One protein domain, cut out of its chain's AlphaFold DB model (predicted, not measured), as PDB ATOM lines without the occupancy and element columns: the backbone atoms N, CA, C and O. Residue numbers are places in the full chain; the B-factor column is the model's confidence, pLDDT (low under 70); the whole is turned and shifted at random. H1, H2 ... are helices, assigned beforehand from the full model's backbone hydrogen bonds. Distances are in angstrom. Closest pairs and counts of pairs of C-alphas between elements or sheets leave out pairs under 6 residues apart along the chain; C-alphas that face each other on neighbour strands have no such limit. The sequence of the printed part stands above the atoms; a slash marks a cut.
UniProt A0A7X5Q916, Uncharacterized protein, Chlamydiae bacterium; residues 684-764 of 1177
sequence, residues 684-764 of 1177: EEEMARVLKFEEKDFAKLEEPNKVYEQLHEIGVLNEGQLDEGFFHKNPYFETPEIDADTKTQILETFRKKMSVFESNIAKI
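Overview. This is residues 684 to 764 of the 1177 residues of an uncharacterized protein of Chlamydiae bacterium (UniProt A0A7X5Q916). The longest helix, H5, runs roughly along the long axis beside the corner made by H2 and H3, while H4 sits apart from them among loops. The short end helices H1 and H6 lie far out towards the end of the long axis where H5 ends, and residues 758 to 764 stick out. The printed part has 81 residues with six named helices, H1 to H6 in chain order, and no named strand; its class is all helix. It is compact, with a radius of gyration of the C-alphas of 13.0 A and spans of 36 by 27 by 24 A.

Arrangement. H1, residues 684 to 687, touches no helix. H2, residues 695 to 698, touches H3, residues 704 to 713; their closest C-alphas, of Phe 698 and Pro 704, are 5.2 A apart. In the link after H3, residues 717 to 718 pair antiparallel with residues 721 to 722. H4, residues 724 to 729, touches no helix. H5, residues 740 to 754, only just touches H2, with 3 pairs of C-alphas within 8 A and with its residues 746 to 749 alone; the closest are Asp 697 and Thr 749, 6.9 A. H3 and H5 are near each other. H6, residues 760 to 764, is apart from H5. Every O i to N i+4 pair is within hydrogen-bond range in H3, H4, H5 and H6; H1 and H2 are too short for such a pair.

Along the chain. H1 begins at C-alpha 684 (42.321, 41.617, -19.940). H3 is 14.3 A long, H4 8.9 A and H5 20.7 A, from C-alpha 740 (31.066, 9.658, -26.159). H1, H2 and H6 measure 5.0 A, 5.6 A and 6.3 A. H6 ends at C-alpha 764 (45.109, 26.550, -10.129).

Size, cuts and confidence. The C-alphas farthest apart, of Glu 684 and Pro 736, are 38.6 A apart. The printed part has no cut, and no link is long. Mean pLDDT of the printed part is 81.7; residues 688, 690 and 724 to 736 are under 70.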
ATOM      1  N   GLU A 684      43.557  40.895 -19.622       90.88
ATOM      2  CA  GLU A 684      42.321  41.617 -19.940       90.88
ATOM      3  C   GLU A 684      41.539  40.954 -21.091       90.88
ATOM      4  O   GLU A 684      40.306  40.977 -21.092       90.88
ATOM      5  N   GLU A 685      42.225  40.311 -22.047       88.31
ATOM      6  CA  GLU A 685      41.582  39.562 -23.137       88.31
ATOM      7  C   GLU A 685      40.947  38.258 -22.628       88.31
ATOM      8  O   GLU A 685      39.868  37.901 -23.096       88.31
ATOM      9  N   GLU A 686      41.538  37.590 -21.626       87.50
ATOM     10  CA  GLU A 686      40.909  36.450 -20.931       87.50
ATOM     11  C   GLU A 686      39.659  36.885 -20.146       87.50
ATOM     12  O   GLU A 686      38.634  36.204 -20.197       87.50
ATOM     13  N   MET A 687      39.698  38.038 -19.461       83.75
ATOM     14  CA  MET A 687      38.535  38.596 -18.748       83.75
ATOM     15  C   MET A 687      37.373  38.964 -19.675       83.75
ATOM     16  O   MET A 687      36.210  38.772 -19.309       83.75
ATOM     17  N   ALA A 688      37.688  39.524 -20.846       68.25
ATOM     18  CA  ALA A 688      36.718  39.984 -21.836       68.25
ATOM     19  C   ALA A 688      36.237  38.873 -22.789       68.25
ATOM     20  O   ALA A 688      35.412  39.138 -23.666       68.25
ATOM     21  N   ARG A 689      36.737  37.636 -22.644       72.75
ATOM     22  CA  ARG A 689      36.491  36.541 -23.590       72.75
ATOM     23  C   ARG A 689      35.083  35.955 -23.476       72.75
ATOM     24  O   ARG A 689      34.867  34.876 -22.928       72.75
ATOM     25  N   VAL A 690      34.120  36.662 -24.062       65.25
ATOM     26  CA  VAL A 690      32.790  36.133 -24.375       65.25
ATOM     27  C   VAL A 690      32.930  35.139 -25.528       65.25
ATOM     28  O   VAL A 690      33.044  35.506 -26.698       65.25
ATOM     29  N   LEU A 691      32.991  33.858 -25.182       70.69
ATOM     30  CA  LEU A 691      33.291  32.773 -26.109       70.69
ATOM     31  C   LEU A 691      32.051  32.377 -26.909       70.69
ATOM     32  O   LEU A 691      31.352  31.433 -26.551       70.69
ATOM     33  N   LYS A 692      31.795  33.089 -28.012       82.88
ATOM     34  CA  LYS A 692      30.845  32.625 -29.027       82.88
ATOM     35  C   LYS A 692      31.465  31.483 -29.836       82.88
ATOM     36  O   LYS A 692      32.489  31.653 -30.501       82.88
ATOM     37  N   PHE A 693      30.848  30.318 -29.739       89.06
ATOM     38  CA  PHE A 693      31.042  29.159 -30.592       89.06
ATOM     39  C   PHE A 693      30.152  29.275 -31.833       89.06
ATOM     40  O   PHE A 693      29.060  29.837 -31.782       89.06
ATOM     41  N   GLU A 694      30.643  28.747 -32.944       91.81
ATOM     42  CA  GLU A 694      30.000  28.706 -34.254       91.81
ATOM     43  C   GLU A 694      30.161  27.291 -34.832       91.81
ATOM     44  O   GLU A 694      31.127  26.603 -34.503       91.81
ATOM     45  N   GLU A 695      29.288  26.886 -35.760       91.31
ATOM     46  CA  GLU A 695      29.380  25.632 -36.539       91.31
ATOM     47  C   GLU A 695      30.828  25.272 -36.941       91.31
ATOM     48  O   GLU A 695      31.294  24.154 -36.719       91.31
ATOM     49  N   LYS A 696      31.571  26.249 -37.480       92.62
ATOM     50  CA  LYS A 696      32.941  26.077 -37.989       92.62
ATOM     51  C   LYS A 696      33.965  25.637 -36.934       92.62
ATOM     52  O   LYS A 696      34.984  25.061 -37.305       92.62
ATOM     53  N   ASP A 697      33.727  25.891 -35.642       90.12
ATOM     54  CA  ASP A 697      34.608  25.400 -34.572       90.12
ATOM     55  C   ASP A 697      34.542  23.866 -34.467       90.12
ATOM     56  O   ASP A 697      35.530  23.217 -34.125       90.12
ATOM     57  N   PHE A 698      33.390  23.288 -34.819       93.00
ATOM     58  CA  PHE A 698      33.099  21.859 -34.756       93.00
ATOM     59  C   PHE A 698      33.409  21.118 -36.062       93.00
ATOM     60  O   PHE A 698      33.179  19.916 -36.138       93.00
ATOM     61  N   ALA A 699      33.984  21.778 -37.076       91.12
ATOM     62  CA  ALA A 699      34.219  21.246 -38.431       91.12
ATOM     63  C   ALA A 699      35.194  20.042 -38.543       91.12
ATOM     64  O   ALA A 699      35.628  19.690 -39.638       91.12
ATOM     65  N   LYS A 700      35.563  19.420 -37.416       89.81
ATOM     66  CA  LYS A 700      36.274  18.131 -37.330       89.81
ATOM     67  C   LYS A 700      35.355  16.949 -36.989       89.81
ATOM     68  O   LYS A 700      35.789  15.811 -37.131       89.81
ATOM     69  N   LEU A 701      34.131  17.215 -36.530       90.38
ATOM     70  CA  LEU A 701      33.089  16.216 -36.290       90.38
ATOM     71  C   LEU A 701      32.456  15.778 -37.619       90.38
ATOM     72  O   LEU A 701      32.531  16.506 -38.609       90.38
ATOM     73  N   GLU A 702      31.789  14.622 -37.639       91.31
ATOM     74  CA  GLU A 702      31.125  14.119 -38.855       91.31
ATOM     75  C   GLU A 702      29.889  14.955 -39.253       91.31
ATOM     76  O   GLU A 702      29.633  15.146 -40.440       91.31
ATOM     77  N   GLU A 703      29.150  15.506 -38.279       92.12
ATOM     78  CA  GLU A 703      27.926  16.298 -38.504       92.12
ATOM     79  C   GLU A 703      27.953  17.645 -37.731       92.12
ATOM     80  O   GLU A 703      27.183  17.837 -36.787       92.12
ATOM     81  N   PRO A 704      28.829  18.607 -38.096       92.25
ATOM     82  CA  PRO A 704      29.087  19.815 -37.295       92.25
ATOM     83  C   PRO A 704      27.864  20.728 -37.110       92.25
ATOM     84  O   PRO A 704      27.674  21.257 -36.018       92.25
ATOM     85  N   ASN A 705      27.015  20.876 -38.138       94.00
ATOM     86  CA  ASN A 705      25.761  21.641 -38.054       94.00
ATOM     87  C   ASN A 705      24.823  21.068 -36.995       94.00
ATOM     88  O   ASN A 705      24.457  21.756 -36.051       94.00
ATOM     89  N   LYS A 706      24.508  19.777 -37.120       93.44
ATOM     90  CA  LYS A 706      23.611  19.049 -36.225       93.44
ATOM     91  C   LYS A 706      24.107  19.087 -34.780       93.44
ATOM     92  O   LYS A 706      23.316  19.337 -33.881       93.44
ATOM     93  N   VAL A 707      25.410  18.898 -34.551       91.62
ATOM     94  CA  VAL A 707      25.996  19.016 -33.206       91.62
ATOM     95  C   VAL A 707      25.859  20.440 -32.663       91.62
ATOM     96  O   VAL A 707      25.504  20.617 -31.500       91.62
ATOM     97  N   TYR A 708      26.108  21.460 -33.485       93.31
ATOM     98  CA  TYR A 708      25.932  22.852 -33.078       93.31
ATOM     99  C   TYR A 708      24.465  23.166 -32.734       93.31
ATOM    100  O   TYR A 708      24.206  23.738 -31.679       93.31
ATOM    101  N   GLU A 709      23.509  22.731 -33.558       92.38
ATOM    102  CA  GLU A 709      22.067  22.861 -33.307       92.38
ATOM    103  C   GLU A 709      21.650  22.139 -32.015       92.38
ATOM    104  O   GLU A 709      21.076  22.766 -31.126       92.38
ATOM    105  N   GLN A 710      22.037  20.868 -31.845       90.75
ATOM    106  CA  GLN A 710      21.774  20.081 -30.634       90.75
ATOM    107  C   GLN A 710      22.307  20.764 -29.368       90.75
ATOM    108  O   GLN A 710      21.615  20.797 -28.353       90.75
ATOM    109  N   LEU A 711      23.511  21.347 -29.413       89.69
ATOM    110  CA  LEU A 711      24.091  22.070 -28.276       89.69
ATOM    111  C   LEU A 711      23.271  23.313 -27.877       89.69
ATOM    112  O   LEU A 711      23.254  23.650 -26.690       89.69
ATOM    113  N   HIS A 712      22.573  23.967 -28.815       90.56
ATOM    114  CA  HIS A 712      21.591  25.017 -28.499       90.56
ATOM    115  C   HIS A 712      20.272  24.431 -27.974       90.56
ATOM    116  O   HIS A 712      19.769  24.909 -26.960       90.56
ATOM    117  N   GLU A 713      19.726  23.384 -28.604       89.56
ATOM    118  CA  GLU A 713      18.450  22.761 -28.197       89.56
ATOM    119  C   GLU A 713      18.460  22.273 -26.739       89.56
ATOM    120  O   GLU A 713      17.466  22.416 -26.024       89.56
ATOM    121  N   ILE A 714      19.594  21.741 -26.274       85.69
ATOM    122  CA  ILE A 714      19.771  21.250 -24.898       85.69
ATOM    123  C   ILE A 714      20.227  22.337 -23.908       85.69
ATOM    124  O   ILE A 714      20.399  22.053 -22.721       85.69
ATOM    125  N   GLY A 715      20.441  23.572 -24.375       85.38
ATOM    126  CA  GLY A 715      20.868  24.701 -23.547       85.38
ATOM    127  C   GLY A 715      22.307  24.615 -23.024       85.38
ATOM    128  O   GLY A 715      22.591  25.159 -21.959       85.38
ATOM    129  N   VAL A 716      23.216  23.937 -23.738       85.12
ATOM    130  CA  VAL A 716      24.669  24.036 -23.478       85.12
ATOM    131  C   VAL A 716      25.234  25.306 -24.115       85.12
ATOM    132  O   VAL A 716      26.069  25.978 -23.510       85.12
ATOM    133  N   LEU A 717      24.750  25.657 -25.310       87.19
ATOM    134  CA  LEU A 717      25.017  26.927 -25.975       87.19
ATOM    135  C   LEU A 717      23.773  27.825 -25.961       87.19
ATOM    136  O   LEU A 717      22.661  27.376 -26.214       87.19
ATOM    137  N   ASN A 718      23.976  29.113 -25.696       87.38
ATOM    138  CA  ASN A 718      22.946  30.147 -25.647       87.38
ATOM    139  C   ASN A 718      23.472  31.391 -26.386       87.38
ATOM    140  O   ASN A 718      24.515  31.946 -26.037       87.38
ATOM    141  N   GLU A 719      22.850  31.752 -27.513       88.50
ATOM    142  CA  GLU A 719      23.433  32.637 -28.544       88.50
ATOM    143  C   GLU A 719      24.881  32.270 -28.965       88.50
ATOM    144  O   GLU A 719      25.694  33.145 -29.298       88.50
ATOM    145  N   GLY A 720      25.213  30.976 -28.906       83.25
ATOM    146  CA  GLY A 720      26.546  30.433 -29.169       83.25
ATOM    147  C   GLY A 720      27.515  30.515 -27.982       83.25
ATOM    148  O   GLY A 720      28.647  30.074 -28.110       83.25
ATOM    149  N   GLN A 721      27.123  31.062 -26.831       85.12
ATOM    150  CA  GLN A 721      27.955  31.134 -25.620       85.12
ATOM    151  C   GLN A 721      27.687  29.930 -24.715       85.12
ATOM    152  O   GLN A 721      26.552  29.476 -24.660       85.12
ATOM    153  N   LEU A 722      28.684  29.442 -23.970       81.62
ATOM    154  CA  LEU A 722      28.448  28.425 -22.934       81.62
ATOM    155  C   LEU A 722      27.532  28.989 -21.835       81.62
ATOM    156  O   LEU A 722      27.913  29.939 -21.150       81.62
ATOM    157  N   ASP A 723      26.340  28.412 -21.682       79.31
ATOM    158  CA  ASP A 723      25.324  28.866 -20.724       79.31
ATOM    159  C   ASP A 723      25.741  28.559 -19.274       79.31
ATOM    160  O   ASP A 723      26.327  27.511 -18.998       79.31
ATOM    161  N   GLU A 724      25.402  29.418 -18.304       68.06
ATOM    162  CA  GLU A 724      25.700  29.133 -16.888       68.06
ATOM    163  C   GLU A 724      25.001  27.847 -16.396       68.06
ATOM    164  O   GLU A 724      25.511  27.147 -15.517       68.06
ATOM    165  N   GLY A 725      23.873  27.467 -17.005       65.38
ATOM    166  CA  GLY A 725      23.147  26.232 -16.739       65.38
ATOM    167  C   GLY A 725      23.898  24.948 -17.109       65.38
ATOM    168  O   GLY A 725      23.665  23.937 -16.448       65.38
ATOM    169  N   PHE A 726      24.824  24.974 -18.078       69.81
ATOM    170  CA  PHE A 726      25.689  23.827 -18.411       69.81
ATOM    171  C   PHE A 726      26.489  23.363 -17.184       69.81
ATOM    172  O   PHE A 726      26.562  22.172 -16.883       69.81
ATOM    173  N   PHE A 727      27.008  24.328 -16.424       61.12
ATOM    174  CA  PHE A 727      27.822  24.106 -15.230       61.12
ATOM    175  C   PHE A 727      27.003  23.630 -14.030       61.12
ATOM    176  O   PHE A 727      27.464  22.786 -13.266       61.12
ATOM    177  N   HIS A 728      25.786  24.159 -13.873       58.28
ATOM    178  CA  HIS A 728      24.962  23.950 -12.680       58.28
ATOM    179  C   HIS A 728      23.986  22.765 -12.772       58.28
ATOM    180  O   HIS A 728      23.531  22.287 -11.735       58.28
ATOM    181  N   LYS A 729      23.600  22.320 -13.979       56.53
ATOM    182  CA  LYS A 729      22.530  21.316 -14.157       56.53
ATOM    183  C   LYS A 729      23.065  19.908 -14.398       56.53
ATOM    184  O   LYS A 729      22.633  18.982 -13.719       56.53
ATOM    185  N   ASN A 730      23.975  19.739 -15.360       55.25
ATOM    186  CA  ASN A 730      24.715  18.495 -15.580       55.25
ATOM    187  C   ASN A 730      25.900  18.754 -16.542       55.25
ATOM    188  O   ASN A 730      25.659  18.857 -17.748       55.25
ATOM    189  N   PRO A 731      27.165  18.783 -16.074       52.47
ATOM    190  CA  PRO A 731      28.323  18.992 -16.951       52.47
ATOM    191  C   PRO A 731      28.510  17.857 -17.972       52.47
ATOM    192  O   PRO A 731      29.233  18.017 -18.953       52.47
ATOM    193  N   TYR A 732      27.846  16.712 -17.780       55.75
ATOM    194  CA  TYR A 732      27.888  15.593 -18.713       55.75
ATOM    195  C   TYR A 732      26.838  15.649 -19.821       55.75
ATOM    196  O   TYR A 732      26.953  14.816 -20.719       55.75
ATOM    197  N   PHE A 733      25.854  16.560 -19.754       61.94
ATOM    198  CA  PHE A 733      24.771  16.733 -20.736       61.94
ATOM    199  C   PHE A 733      24.334  15.413 -21.396       61.94
ATOM    200  O   PHE A 733      24.505  15.227 -22.598       61.94
ATOM    201  N   GLU A 734      23.845  14.465 -20.581       61.25
ATOM    202  CA  GLU A 734      23.531  13.090 -21.005       61.25
ATOM    203  C   GLU A 734      22.423  13.066 -22.071       61.25
ATOM    204  O   GLU A 734      21.231  12.983 -21.780       61.25
ATOM    205  N   THR A 735      22.863  13.159 -23.322       67.19
ATOM    206  CA  THR A 735      22.069  13.286 -24.540       67.19
ATOM    207  C   THR A 735      22.175  11.974 -25.308       67.19
ATOM    208  O   THR A 735      23.265  11.633 -25.767       67.19
ATOM    209  N   PRO A 736      21.087  11.192 -25.438       69.19
ATOM    210  CA  PRO A 736      21.109   9.931 -26.185       69.19
ATOM    211  C   PRO A 736      21.550  10.072 -27.652       69.19
ATOM    212  O   PRO A 736      21.912   9.078 -28.279       69.19
ATOM    213  N   GLU A 737      21.501  11.287 -28.198       78.25
ATOM    214  CA  GLU A 737      21.821  11.626 -29.580       78.25
ATOM    215  C   GLU A 737      23.302  11.971 -29.828       78.25
ATOM    216  O   GLU A 737      23.693  12.035 -30.995       78.25
ATOM    217  N   ILE A 738      24.115  12.199 -28.784       82.50
ATOM    218  CA  ILE A 738      25.547  12.537 -28.900       82.50
ATOM    219  C   ILE A 738      26.385  11.418 -28.270       82.50
ATOM    220  O   ILE A 738      26.305  11.147 -27.072       82.50
ATOM    221  N   ASP A 739      27.221  10.763 -29.074       85.62
ATOM    222  CA  ASP A 739      28.100   9.695 -28.598       85.62
ATOM    223  C   ASP A 739      29.297  10.222 -27.775       85.62
ATOM    224  O   ASP A 739      29.621  11.412 -27.762       85.62
ATOM    225  N   ALA A 740      29.981   9.313 -27.076       77.56
ATOM    226  CA  ALA A 740      31.066   9.658 -26.159       77.56
ATOM    227  C   ALA A 740      32.324  10.232 -26.848       77.56
ATOM    228  O   ALA A 740      33.016  11.059 -26.244       77.56
ATOM    229  N   ASP A 741      32.614   9.845 -28.092       81.62
ATOM    230  CA  ASP A 741      33.797  10.303 -28.829       81.62
ATOM    231  C   ASP A 741      33.531  11.688 -29.442       81.62
ATOM    232  O   ASP A 741      34.367  12.591 -29.333       81.62
ATOM    233  N   THR A 742      32.332  11.911 -29.993       86.31
ATOM    234  CA  THR A 742      31.842  13.238 -30.408       86.31
ATOM    235  C   THR A 742      31.795  14.196 -29.220       86.31
ATOM    236  O   THR A 742      32.344  15.298 -29.292       86.31
ATOM    237  N   LYS A 743      31.237  13.772 -28.077       84.75
ATOM    238  CA  LYS A 743      31.219  14.563 -26.837       84.75
ATOM    239  C   LYS A 743      32.625  14.949 -26.370       84.75
ATOM    240  O   LYS A 743      32.850  16.099 -25.989       84.75
ATOM    241  N   THR A 744      33.581  14.024 -26.422       80.31
ATOM    242  CA  THR A 744      34.978  14.307 -26.054       80.31
ATOM    243  C   THR A 744      35.577  15.388 -26.961       80.31
ATOM    244  O   THR A 744      36.206  16.326 -26.472       80.31
ATOM    245  N   GLN A 745      35.311  15.330 -28.269       84.31
ATOM    246  CA  GLN A 745      35.772  16.331 -29.238       84.31
ATOM    247  C   GLN A 745      35.084  17.704 -29.085       84.31
ATOM    248  O   GLN A 745      35.748  18.734 -29.238       84.31
ATOM    249  N   ILE A 746      33.794  17.749 -28.723       87.00
ATOM    250  CA  ILE A 746      33.084  18.988 -28.341       87.00
ATOM    251  C   ILE A 746      33.790  19.649 -27.150       87.00
ATOM    252  O   ILE A 746      34.151  20.825 -27.208       87.00
ATOM    253  N   LEU A 747      34.050  18.881 -26.090       83.31
ATOM    254  CA  LEU A 747      34.696  19.377 -24.874       83.31
ATOM    255  C   LEU A 747      36.150  19.815 -25.116       83.31
ATOM    256  O   LEU A 747      36.599  20.809 -24.544       83.31
ATOM    257  N   GLU A 748      36.887  19.133 -25.996       80.25
ATOM    258  CA  GLU A 748      38.195  19.611 -26.451       80.25
ATOM    259  C   GLU A 748      38.105  20.918 -27.241       80.25
ATOM    260  O   GLU A 748      38.964  21.783 -27.074       80.25
ATOM    261  N   THR A 749      37.084  21.082 -28.083       86.50
ATOM    262  CA  THR A 749      36.844  22.311 -28.854       86.50
ATOM    263  C   THR A 749      36.528  23.479 -27.919       86.50
ATOM    264  O   THR A 749      37.131  24.546 -28.053       86.50
ATOM    265  N   PHE A 750      35.696  23.254 -26.893       85.75
ATOM    266  CA  PHE A 750      35.491  24.209 -25.802       85.75
ATOM    267  C   PHE A 750      36.822  24.567 -25.125       85.75
ATOM    268  O   PHE A 750      37.203  25.738 -25.115       85.75
ATOM    269  N   ARG A 751      37.583  23.570 -24.644       80.12
ATOM    270  CA  ARG A 751      38.873  23.758 -23.951       80.12
ATOM    271  C   ARG A 751      39.891  24.546 -24.787       80.12
ATOM    272  O   ARG A 751      40.541  25.449 -24.267       80.12
ATOM    273  N   LYS A 752      40.018  24.217 -26.077       80.19
ATOM    274  CA  LYS A 752      40.974  24.826 -27.021       80.19
ATOM    275  C   LYS A 752      40.570  26.247 -27.422       80.19
ATOM    276  O   LYS A 752      41.445  27.090 -27.596       80.19
ATOM    277  N   LYS A 753      39.269  26.554 -27.524       83.50
ATOM    278  CA  LYS A 753      38.803  27.929 -27.777       83.50
ATOM    279  C   LYS A 753      38.838  28.801 -26.519       83.50
ATOM    280  O   LYS A 753      39.019  30.008 -26.638       83.50
ATOM    281  N   MET A 754      38.684  28.206 -25.333       77.88
ATOM    282  CA  MET A 754      38.444  28.915 -24.073       77.88
ATOM    283  C   MET A 754      39.547  29.870 -23.625       77.88
ATOM    284  O   MET A 754      39.250  30.992 -23.227       77.88
ATOM    285  N   SER A 755      40.811  29.450 -23.686       79.62
ATOM    286  CA  SER A 755      41.935  30.194 -23.105       79.62
ATOM    287  C   SER A 755      43.042  30.443 -24.126       79.62
ATOM    288  O   SER A 755      43.185  29.697 -25.090       79.62
ATOM    289  N   VAL A 756      43.767  31.545 -23.957       82.19
ATOM    290  CA  VAL A 756      45.025  31.849 -24.653       82.19
ATOM    291  C   VAL A 756      46.215  31.453 -23.765       82.19
ATOM    292  O   VAL A 756      47.284  31.090 -24.260       82.19
ATOM    293  N   PHE A 757      46.027  31.472 -22.442       82.88
ATOM    294  CA  PHE A 757      46.974  30.999 -21.435       82.88
ATOM    295  C   PHE A 757      46.756  29.509 -21.112       82.88
ATOM    296  O   PHE A 757      46.076  29.147 -20.154       82.88
ATOM    297  N   GLU A 758      47.365  28.614 -21.897       80.94
ATOM    298  CA  GLU A 758      47.208  27.148 -21.763       80.94
ATOM    299  C   GLU A 758      47.690  26.520 -20.436       80.94
ATOM    300  O   GLU A 758      47.488  25.322 -20.216       80.94
ATOM    301  N   SER A 759      48.381  27.265 -19.570       85.56
ATOM    302  CA  SER A 759      48.887  26.729 -18.304       85.56
ATOM    303  C   SER A 759      47.763  26.617 -17.279       85.56
ATOM    304  O   SER A 759      47.467  27.555 -16.538       85.56
ATOM    305  N   ASN A 760      47.135  25.445 -17.218       84.19
ATOM    306  CA  ASN A 760      46.152  25.143 -16.180       84.19
ATOM    307  C   ASN A 760      46.810  25.074 -14.788       84.19
ATOM    308  O   ASN A 760      46.178  25.465 -13.813       84.19
ATOM    309  N   ILE A 761      48.094  24.693 -14.712       83.44
ATOM    310  CA  ILE A 761      48.899  24.735 -13.479       83.44
ATOM    311  C   ILE A 761      48.935  26.151 -12.897       83.44
ATOM    312  O   ILE A 761      48.562  26.349 -11.745       83.44
ATOM    313  N   ALA A 762      49.313  27.143 -13.710       89.31
ATOM    314  CA  ALA A 762      49.407  28.538 -13.278       89.31
ATOM    315  C   ALA A 762      48.059  29.087 -12.776       89.31
ATOM    316  O   ALA A 762      48.018  29.823 -11.795       89.31
ATOM    317  N   LYS A 763      46.942  28.689 -13.401       91.44
ATOM    318  CA  LYS A 763      45.591  29.094 -12.973       91.44
ATOM    319  C   LYS A 763      45.217  28.518 -11.609       91.44
ATOM    320  O   LYS A 763      44.729  29.263 -10.766       91.44
ATOM    321  N   ILE A 764      45.440  27.218 -11.396       89.00
ATOM    322  CA  ILE A 764      45.109  26.550 -10.129       89.00
ATOM    323  C   ILE A 764      45.989  27.101  -8.995       89.00
ATOM    324  O   ILE A 764      45.460  27.448  -7.945       89.00
TER     325      ILE A 764